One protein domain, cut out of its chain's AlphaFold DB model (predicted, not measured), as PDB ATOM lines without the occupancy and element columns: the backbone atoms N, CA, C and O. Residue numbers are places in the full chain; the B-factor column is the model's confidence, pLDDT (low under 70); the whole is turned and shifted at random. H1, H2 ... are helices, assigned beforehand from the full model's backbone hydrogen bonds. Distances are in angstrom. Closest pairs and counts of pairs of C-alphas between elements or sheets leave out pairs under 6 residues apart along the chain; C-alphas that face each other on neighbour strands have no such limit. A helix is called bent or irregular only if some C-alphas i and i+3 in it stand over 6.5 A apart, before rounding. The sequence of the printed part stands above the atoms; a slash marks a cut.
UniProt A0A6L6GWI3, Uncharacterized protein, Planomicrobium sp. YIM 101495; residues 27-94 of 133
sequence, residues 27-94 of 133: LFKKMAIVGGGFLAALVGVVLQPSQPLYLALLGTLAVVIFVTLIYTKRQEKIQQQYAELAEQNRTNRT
ATOM      1  N   LEU A  27      43.345  51.683 158.519       76.00
ATOM      2  CA  LEU A  27      42.625  52.707 157.741       76.00
ATOM      3  C   LEU A  27      41.580  53.505 158.550       76.00
ATOM      4  O   LEU A  27      41.501  54.725 158.422       76.00
ATOM      5  N   PHE A  28      40.854  52.845 159.455       76.25
ATOM      6  CA  PHE A  28      39.851  53.484 160.314       76.25
ATOM      7  C   PHE A  28      40.447  54.543 161.257       76.25
ATOM      8  O   PHE A  28      39.914  55.641 161.411       76.25
ATOM      9  N   LYS A  29      41.601  54.242 161.861       78.38
ATOM     10  CA  LYS A  29      42.316  55.175 162.738       78.38
ATOM     11  C   LYS A  29      42.966  56.302 161.929       78.38
ATOM     12  O   LYS A  29      43.015  57.429 162.414       78.38
ATOM     13  N   LYS A  30      43.386  56.042 160.680       82.38
ATOM     14  CA  LYS A  30      43.878  57.101 159.782       82.38
ATOM     15  C   LYS A  30      42.795  58.144 159.520       82.38
ATOM     16  O   LYS A  30      43.046  59.330 159.685       82.38
ATOM     17  N   MET A  31      41.583  57.701 159.185       81.56
ATOM     18  CA  MET A  31      40.446  58.600 158.971       81.56
ATOM     19  C   MET A  31      40.111  59.426 160.216       81.56
ATOM     20  O   MET A  31      39.841  60.615 160.090       81.56
ATOM     21  N   ALA A  32      40.180  58.832 161.411       83.25
ATOM     22  CA  ALA A  32      39.949  59.563 162.656       83.25
ATOM     23  C   ALA A  32      41.004  60.660 162.894       83.25
ATOM     24  O   ALA A  32      40.653  61.772 163.280       83.25
ATOM     25  N   ILE A  33      42.280  60.372 162.617       83.19
ATOM     26  CA  ILE A  33      43.378  61.339 162.756       83.19
ATOM     27  C   ILE A  33      43.255  62.458 161.716       83.19
ATOM     28  O   ILE A  33      43.362  63.627 162.074       83.19
ATOM     29  N   VAL A  34      42.987  62.126 160.446       84.81
ATOM     30  CA  VAL A  34      42.783  63.129 159.385       84.81
ATOM     31  C   VAL A  34      41.558  63.990 159.690       84.81
ATOM     32  O   VAL A  34      41.646  65.211 159.633       84.81
ATOM     33  N   GLY A  35      40.432  63.374 160.056       82.56
ATOM     34  CA  GLY A  35      39.193  64.085 160.364       82.56
ATOM     35  C   GLY A  35      39.323  64.988 161.590       82.56
ATOM     36  O   GLY A  35      38.939  66.154 161.539       82.56
ATOM     37  N   GLY A  36      39.925  64.481 162.671       82.31
ATOM     38  CA  GLY A  36      40.183  65.259 163.885       82.31
ATOM     39  C   GLY A  36      41.199  66.379 163.664       82.31
ATOM     40  O   GLY A  36      40.970  67.509 164.091       82.31
ATOM     41  N   GLY A  37      42.288  66.096 162.944       84.38
ATOM     42  CA  GLY A  37      43.315  67.080 162.600       84.38
ATOM     43  C   GLY A  37      42.791  68.187 161.684       84.38
ATOM     44  O   GLY A  37      43.095  69.356 161.900       84.38
ATOM     45  N   PHE A  38      41.945  67.847 160.711       85.25
ATOM     46  CA  PHE A  38      41.298  68.820 159.832       85.25
ATOM     47  C   PHE A  38      40.340  69.741 160.599       85.25
ATOM     48  O   PHE A  38      40.383  70.959 160.428       85.25
ATOM     49  N   LEU A  39      39.531  69.179 161.503       82.50
ATOM     50  CA  LEU A  39      38.683  69.958 162.409       82.50
ATOM     51  C   LEU A  39      39.510  70.892 163.300       82.50
ATOM     52  O   LEU A  39      39.187  72.072 163.414       82.50
ATOM     53  N   ALA A  40      40.601  70.395 163.885       81.62
ATOM     54  CA  ALA A  40      41.494  71.206 164.708       81.62
ATOM     55  C   ALA A  40      42.144  72.347 163.907       81.62
ATOM     56  O   ALA A  40      42.232  73.471 164.402       81.62
ATOM     57  N   ALA A  41      42.546  72.090 162.658       81.50
ATOM     58  CA  ALA A  41      43.109  73.101 161.771       81.50
ATOM     59  C   ALA A  41      42.083  74.188 161.413       81.50
ATOM     60  O   ALA A  41      42.408  75.370 161.484       81.50
ATOM     61  N   LEU A  42      40.838  73.811 161.099       82.44
ATOM     62  CA  LEU A  42      39.758  74.771 160.841       82.44
ATOM     63  C   LEU A  42      39.503  75.678 162.045       82.44
ATOM     64  O   LEU A  42      39.436  76.896 161.894       82.44
ATOM     65  N   VAL A  43      39.413  75.098 163.244       79.38
ATOM     66  CA  VAL A  43      39.250  75.862 164.490       79.38
ATOM     67  C   VAL A  43      40.434  76.809 164.695       79.38
ATOM     68  O   VAL A  43      40.234  77.986 164.982       79.38
ATOM     69  N   GLY A  44      41.662  76.330 164.481       74.38
ATOM     70  CA  GLY A  44      42.870  77.148 164.572       74.38
ATOM     71  C   GLY A  44      42.853  78.347 163.622       74.38
ATOM     72  O   GLY A  44      43.100  79.465 164.064       74.38
ATOM     73  N   VAL A  45      42.498  78.142 162.349       77.31
ATOM     74  CA  VAL A  45      42.422  79.208 161.333       77.31
ATOM     75  C   VAL A  45      41.333  80.230 161.666       77.31
ATOM     76  O   VAL A  45      41.564  81.430 161.538       77.31
ATOM     77  N   VAL A  46      40.166  79.779 162.136       76.25
ATOM     78  CA  VAL A  46      39.055  80.668 162.518       76.25
ATOM     79  C   VAL A  46      39.400  81.507 163.752       76.25
ATOM     80  O   VAL A  46      39.016  82.673 163.821       76.25
ATOM     81  N   LEU A  47      40.148  80.954 164.713       73.06
ATOM     82  CA  LEU A  47      40.570  81.691 165.910       73.06
ATOM     83  C   LEU A  47      41.809  82.572 165.679       73.06
ATOM     84  O   LEU A  47      42.003  83.542 166.414       73.06
ATOM     85  N   GLN A  48      42.621  82.277 164.661       69.75
ATOM     86  CA  GLN A  48      43.881  82.967 164.378       69.75
ATOM     87  C   GLN A  48      43.777  84.501 164.225       69.75
ATOM     88  O   GLN A  48      44.668  85.178 164.741       69.75
ATOM     89  N   PRO A  49      42.762  85.097 163.562       68.31
ATOM     90  CA  PRO A  49      42.704  86.553 163.407       68.31
ATOM     91  C   PRO A  49      42.199  87.293 164.656       68.31
ATOM     92  O   PRO A  49      42.388  88.502 164.748       68.31
ATOM     93  N   SER A  50      41.552  86.601 165.601       66.62
ATOM     94  CA  SER A  50      40.789  87.238 166.689       66.62
ATOM     95  C   SER A  50      41.395  87.022 168.083       66.62
ATOM     96  O   SER A  50      40.982  87.662 169.051       66.62
ATOM     97  N   GLN A  51      42.365  86.110 168.227       66.44
ATOM     98  CA  GLN A  51      42.891  85.699 169.531       66.44
ATOM     99  C   GLN A  51      44.423  85.529 169.521       66.44
ATOM    100  O   GLN A  51      44.990  85.048 168.539       66.44
ATOM    101  N   PRO A  52      45.123  85.859 170.626       73.44
ATOM    102  CA  PRO A  52      46.516  85.471 170.815       73.44
ATOM    103  C   PRO A  52      46.661  83.944 170.792       73.44
ATOM    104  O   PRO A  52      45.798  83.209 171.272       73.44
ATOM    105  N   LEU A  53      47.795  83.469 170.271       68.38
ATOM    106  CA  LEU A  53      48.068  82.057 169.965       68.38
ATOM    107  C   LEU A  53      47.801  81.099 171.149       68.38
ATOM    108  O   LEU A  53      47.353  79.974 170.949       68.38
ATOM    109  N   TYR A  54      47.997  81.574 172.381       72.00
ATOM    110  CA  TYR A  54      47.724  80.832 173.616       72.00
ATOM    111  C   TYR A  54      46.233  80.520 173.839       72.00
ATOM    112  O   TYR A  54      45.913  79.433 174.311       72.00
ATOM    113  N   LEU A  55      45.314  81.420 173.470       76.25
ATOM    114  CA  LEU A  55      43.869  81.185 173.606       76.25
ATOM    115  C   LEU A  55      43.347  80.217 172.535       76.25
ATOM    116  O   LEU A  55      42.483  79.394 172.825       76.25
ATOM    117  N   ALA A  56      43.927  80.232 171.332       72.38
ATOM    118  CA  ALA A  56      43.644  79.224 170.305       72.38
ATOM    119  C   ALA A  56      44.133  77.820 170.724       72.38
ATOM    120  O   ALA A  56      43.439  76.820 170.520       72.38
ATOM    121  N   LEU A  57      45.300  77.747 171.373       74.06
ATOM    122  CA  LEU A  57      45.815  76.520 171.989       74.06
ATOM    123  C   LEU A  57      44.902  76.019 173.114       74.06
ATOM    124  O   LEU A  57      44.609  74.829 173.187       74.06
ATOM    125  N   LEU A  58      44.394  76.926 173.948       82.06
ATOM    126  CA  LEU A  58      43.451  76.579 175.009       82.06
ATOM    127  C   LEU A  58      42.131  76.031 174.439       82.06
ATOM    128  O   LEU A  58      41.622  75.015 174.912       82.06
ATOM    129  N   GLY A  59      41.602  76.662 173.385       78.75
ATOM    130  CA  GLY A  59      40.385  76.221 172.702       78.75
ATOM    131  C   GLY A  59      40.534  74.850 172.040       78.75
ATOM    132  O   GLY A  59      39.664  73.993 172.184       78.75
ATOM    133  N   THR A  60      41.662  74.595 171.372       77.56
ATOM    134  CA  THR A  60      41.946  73.269 170.796       77.56
ATOM    135  C   THR A  60      42.099  72.197 171.875       77.56
ATOM    136  O   THR A  60      41.556  71.107 171.711       77.56
ATOM    137  N   LEU A  61      42.722  72.509 173.016       83.00
ATOM    138  CA  LEU A  61      42.787  71.602 174.169       83.00
ATOM    139  C   LEU A  61      41.394  71.234 174.696       83.00
ATOM    140  O   LEU A  61      41.117  70.056 174.926       83.00
ATOM    141  N   ALA A  62      40.500  72.216 174.833       83.38
ATOM    142  CA  ALA A  62      39.126  71.976 175.268       83.38
ATOM    143  C   ALA A  62      38.370  71.049 174.298       83.38
ATOM    144  O   ALA A  62      37.703  70.109 174.731       83.38
ATOM    145  N   VAL A  63      38.531  71.256 172.985       83.00
ATOM    146  CA  VAL A  63      37.932  70.391 171.956       83.00
ATOM    147  C   VAL A  63      38.490  68.968 172.033       83.00
ATOM    148  O   VAL A  63      37.721  68.011 171.975       83.00
ATOM    149  N   VAL A  64      39.802  68.800 172.218       84.25
ATOM    150  CA  VAL A  64      40.433  67.473 172.336       84.25
ATOM    151  C   VAL A  64      39.906  66.713 173.552       84.25
ATOM    152  O   VAL A  64      39.545  65.540 173.432       84.25
ATOM    153  N   ILE A  65      39.806  67.374 174.708       87.25
ATOM    154  CA  ILE A  65      39.233  66.777 175.922       87.25
ATOM    155  C   ILE A  65      37.780  66.360 175.671       87.25
ATOM    156  O   ILE A  65      37.391  65.237 175.998       87.25
ATOM    157  N   PHE A  66      36.988  67.224 175.033       87.75
ATOM    158  CA  PHE A  66      35.582  66.949 174.748       87.75
ATOM    159  C   PHE A  66      35.395  65.745 173.811       87.75
ATOM    160  O   PHE A  66      34.611  64.838 174.100       87.75
ATOM    161  N   VAL A  67      36.165  65.680 172.722       85.94
ATOM    162  CA  VAL A  67      36.136  64.552 171.776       85.94
ATOM    163  C   VAL A  67      36.576  63.255 172.456       85.94
ATOM    164  O   VAL A  67      35.968  62.206 172.233       85.94
ATOM    165  N   THR A  68      37.588  63.323 173.325       87.44
ATOM    166  CA  THR A  68      38.080  62.159 174.074       87.44
ATOM    167  C   THR A  68      37.002  61.622 175.011       87.44
ATOM    168  O   THR A  68      36.740  60.423 175.006       87.44
ATOM    169  N   LEU A  69      36.298  62.494 175.740       88.69
ATOM    170  CA  LEU A  69      35.196  62.090 176.621       88.69
ATOM    171  C   LEU A  69      34.066  61.381 175.863       88.69
ATOM    172  O   LEU A  69      33.580  60.340 176.313       88.69
ATOM    173  N   ILE A  70      33.673  61.902 174.696       88.69
ATOM    174  CA  ILE A  70      32.663  61.258 173.844       88.69
ATOM    175  C   ILE A  70      33.150  59.884 173.378       88.69
ATOM    176  O   ILE A  70      32.389  58.914 173.399       88.69
ATOM    177  N   TYR A  71      34.416  59.784 172.969       86.31
ATOM    178  CA  TYR A  71      34.988  58.530 172.495       86.31
ATOM    179  C   TYR A  71      35.010  57.461 173.592       86.31
ATOM    180  O   TYR A  71      34.596  56.328 173.338       86.31
ATOM    181  N   THR A  72      35.404  57.819 174.817       88.00
ATOM    182  CA  THR A  72      35.429  56.895 175.963       88.00
ATOM    183  C   THR A  72      34.028  56.385 176.297       88.00
ATOM    184  O   THR A  72      33.821  55.177 176.387       88.00
ATOM    185  N   LYS A  73      33.028  57.278 176.348       85.69
ATOM    186  CA  LYS A  73      31.614  56.895 176.531       85.69
ATOM    187  C   LYS A  73      31.118  55.942 175.443       85.69
ATOM    188  O   LYS A  73      30.312  55.051 175.705       85.69
ATOM    189  N   ARG A  74      31.577  56.127 174.202       87.00
ATOM    190  CA  ARG A  74      31.214  55.253 173.081       87.00
ATOM    191  C   ARG A  74      31.886  53.882 173.186       87.00
ATOM    192  O   ARG A  74      31.246  52.878 172.891       87.00
ATOM    193  N   GLN A  75      33.146  53.842 173.609       85.19
ATOM    194  CA  GLN A  75      33.906  52.613 173.847       85.19
ATOM    195  C   GLN A  75      33.275  51.752 174.943       85.19
ATOM    196  O   GLN A  75      33.098  50.556 174.733       85.19
ATOM    197  N   GLU A  76      32.862  52.359 176.058       83.38
ATOM    198  CA  GLU A  76      32.172  51.655 177.150       83.38
ATOM    199  C   GLU A  76      30.936  50.903 176.639       83.38
ATOM    200  O   GLU A  76      30.778  49.715 176.914       83.38
ATOM    201  N   LYS A  77      30.105  51.554 175.810       83.69
ATOM    202  CA  LYS A  77      28.933  50.902 175.203       83.69
ATOM    203  C   LYS A  77      29.304  49.726 174.296       83.69
ATOM    204  O   LYS A  77      28.626  48.705 174.325       83.69
ATOM    205  N   ILE A  78      30.363  49.854 173.494       81.19
ATOM    206  CA  ILE A  78      30.817  48.769 172.604       81.19
ATOM    207  C   ILE A  78      31.333  47.580 173.425       81.19
ATOM    208  O   ILE A  78      31.046  46.434 173.085       81.19
ATOM    209  N   GLN A  79      32.063  47.836 174.515       81.25
ATOM    210  CA  GLN A  79      32.559  46.776 175.397       81.25
ATOM    211  C   GLN A  79      31.430  46.051 176.129       81.25
ATOM    212  O   GLN A  79      31.471  44.829 176.225       81.25
ATOM    213  N   GLN A  80      30.410  46.779 176.590       81.19
ATOM    214  CA  GLN A  80      29.233  46.182 177.227       81.19
ATOM    215  C   GLN A  80      28.495  45.242 176.273       81.19
ATOM    216  O   GLN A  80      28.229  44.101 176.631       81.19
ATOM    217  N   GLN A  81      28.272  45.665 175.026       81.94
ATOM    218  CA  GLN A  81      27.652  44.806 174.012       81.94
ATOM    219  C   GLN A  81      28.481  43.545 173.743       81.94
ATOM    220  O   GLN A  81      27.935  42.451 173.628       81.94
ATOM    221  N   TYR A  82      29.809  43.668 173.686       83.06
ATOM    222  CA  TYR A  82      30.690  42.508 173.541       83.06
ATOM    223  C   TYR A  82      30.642  41.565 174.752       83.06
ATOM    224  O   TYR A  82      30.712  40.350 174.571       83.06
ATOM    225  N   ALA A  83      30.514  42.101 175.968       82.75
ATOM    226  CA  ALA A  83      30.379  41.309 177.188       82.75
ATOM    227  C   ALA A  83      29.045  40.543 177.221       82.75
ATOM    228  O   ALA A  83      29.046  39.338 177.462       82.75
ATOM    229  N   GLU A  84      27.936  41.195 176.866       84.00
ATOM    230  CA  GLU A  84      26.611  40.563 176.765       84.00
ATOM    231  C   GLU A  84      26.583  39.453 175.699       84.00
ATOM    232  O   GLU A  84      26.070  38.357 175.937       84.00
ATOM    233  N   LEU A  85      27.200  39.685 174.533       80.25
ATOM    234  CA  LEU A  85      27.362  38.648 173.507       80.25
ATOM    235  C   LEU A  85      28.237  37.481 173.992       80.25
ATOM    236  O   LEU A  85      27.969  36.325 173.653       80.25
ATOM    237  N   ALA A  86      29.284  37.740 174.775       83.31
ATOM    238  CA  ALA A  86      30.122  36.684 175.340       83.31
ATOM    239  C   ALA A  86      29.361  35.838 176.377       83.31
ATOM    240  O   ALA A  86      29.560  34.622 176.434       83.31
ATOM    241  N   GLU A  87      28.462  36.449 177.149       81.50
ATOM    242  CA  GLU A  87      27.588  35.752 178.096       81.50
ATOM    243  C   GLU A  87      26.511  34.921 177.388       81.50
ATOM    244  O   GLU A  87      26.339  33.753 177.737       81.50
ATOM    245  N   GLN A  88      25.870  35.434 176.328       77.25
ATOM    246  CA  GLN A  88      24.945  34.632 175.509       77.25
ATOM    247  C   GLN A  88      25.623  33.387 174.919       77.25
ATOM    248  O   GLN A  88      25.073  32.286 174.977       77.25
ATOM    249  N   ASN A  89      26.848  33.528 174.403       75.44
ATOM    250  CA  ASN A  89      27.615  32.398 173.874       75.44
ATOM    251  C   ASN A  89      27.994  31.370 174.952       75.44
ATOM    252  O   ASN A  89      28.108  30.179 174.654       75.44
ATOM    253  N   ARG A  90      28.192  31.805 176.203       74.75
ATOM    254  CA  ARG A  90      28.432  30.897 177.333       74.75
ATOM    255  C   ARG A  90      27.155  30.160 177.716       74.75
ATOM    256  O   ARG A  90      27.199  28.941 177.794       74.75
ATOM    257  N   THR A  91      26.029  30.856 177.840       72.62
ATOM    258  CA  THR A  91      24.731  30.256 178.195       72.62
ATOM    259  C   THR A  91      24.257  29.229 177.164       72.62
ATOM    260  O   THR A  91      23.797  28.155 177.547       72.62
ATOM    261  N   ASN A  92      24.455  29.487 175.867       66.44
ATOM    262  CA  ASN A  92      24.142  28.522 174.803       66.44
ATOM    263  C   ASN A  92      25.034  27.266 174.853       66.44
ATOM    264  O   ASN A  92      24.607  26.187 174.450       66.44
ATOM    265  N   ARG A  93      26.263  27.378 175.375       63.69
ATOM    266  CA  ARG A  93      27.163  26.231 175.579       63.69
ATOM    267  C   ARG A  93      26.824  25.428 176.830       63.69
ATOM    268  O   ARG A  93      27.015  24.219 176.822       63.69
ATOM    269  N   THR A  94      26.299  26.063 177.877       59.31
ATOM    270  CA  THR A  94      25.841  25.358 179.084       59.31
ATOM    271  C   THR A  94      24.452  24.734 178.925       59.31
ATOM    272  O   THR A  94      24.207  23.702 179.537       59.31
TER     273      THR A  94
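AT A GLANCE: This is residues 27 to 94 of the 133 residues of an uncharacterized protein of Planomicrobium sp. YIM 101495 (UniProt A0A6L6GWI3). A long, uneven helical hairpin, opened into a narrow V: H1 is the short arm, H2 the long one, and they meet near the turn that joins them, while the far part of H2, residues 68 to 94, sticks out and makes much of the length. The printed part has 68 residues, with two named helices, H1 then H2, and no named strand; the class is all helix. It is extended, with a radius of gyration of the C-alphas of 19.1 A, and the C-alphas span 65 by 22 by 11 A, a rod in outline.

HOW THE PARTS SIT: H1, residues 27 to 47, and H2, residues 53 to 94, form a helical hairpin. They touch, with residues 40 to 47 of H1 and residues 56 to 60 of H2 alone; the closest C-alphas are those of Leu 47 and Ala 56, 5.9 A apart. Their lines stand at a shallow tilt of 26 degrees, and they run opposite ways. Their centres are 19.0 A apart. Residues 27 to 35 of H1 and residues 68 to 94 of H2 stand free. Every O i to N i+4 pair is within hydrogen-bond range in H1, and 37 of 38 are in H2.

IN THESE COORDINATES: H1 begins at C-alpha 27, at (42.625, 52.707, 157.741), and ends at C-alpha 47, at (40.570, 81.691, 165.910), 30.2 A from first to last C-alpha. H2 measures 61.6 A from C-alpha 53 to C-alpha 94, which is at (25.841, 25.358, 179.084). Neither helix is bent or irregular.

THE WHOLE: The two C-alphas farthest apart are those of Pro 49 and Thr 94, 65.4 A. The C-alphas of Leu 27 and Thr 94 are 38.5 A apart. The printed part has no cut, and the link from H1 to H2, five residues, is tight. The mean pLDDT of the printed part is 79.5; residues 48 to 51, residue 53 and residues 92 to 94 are under 70, where the model's confidence is low.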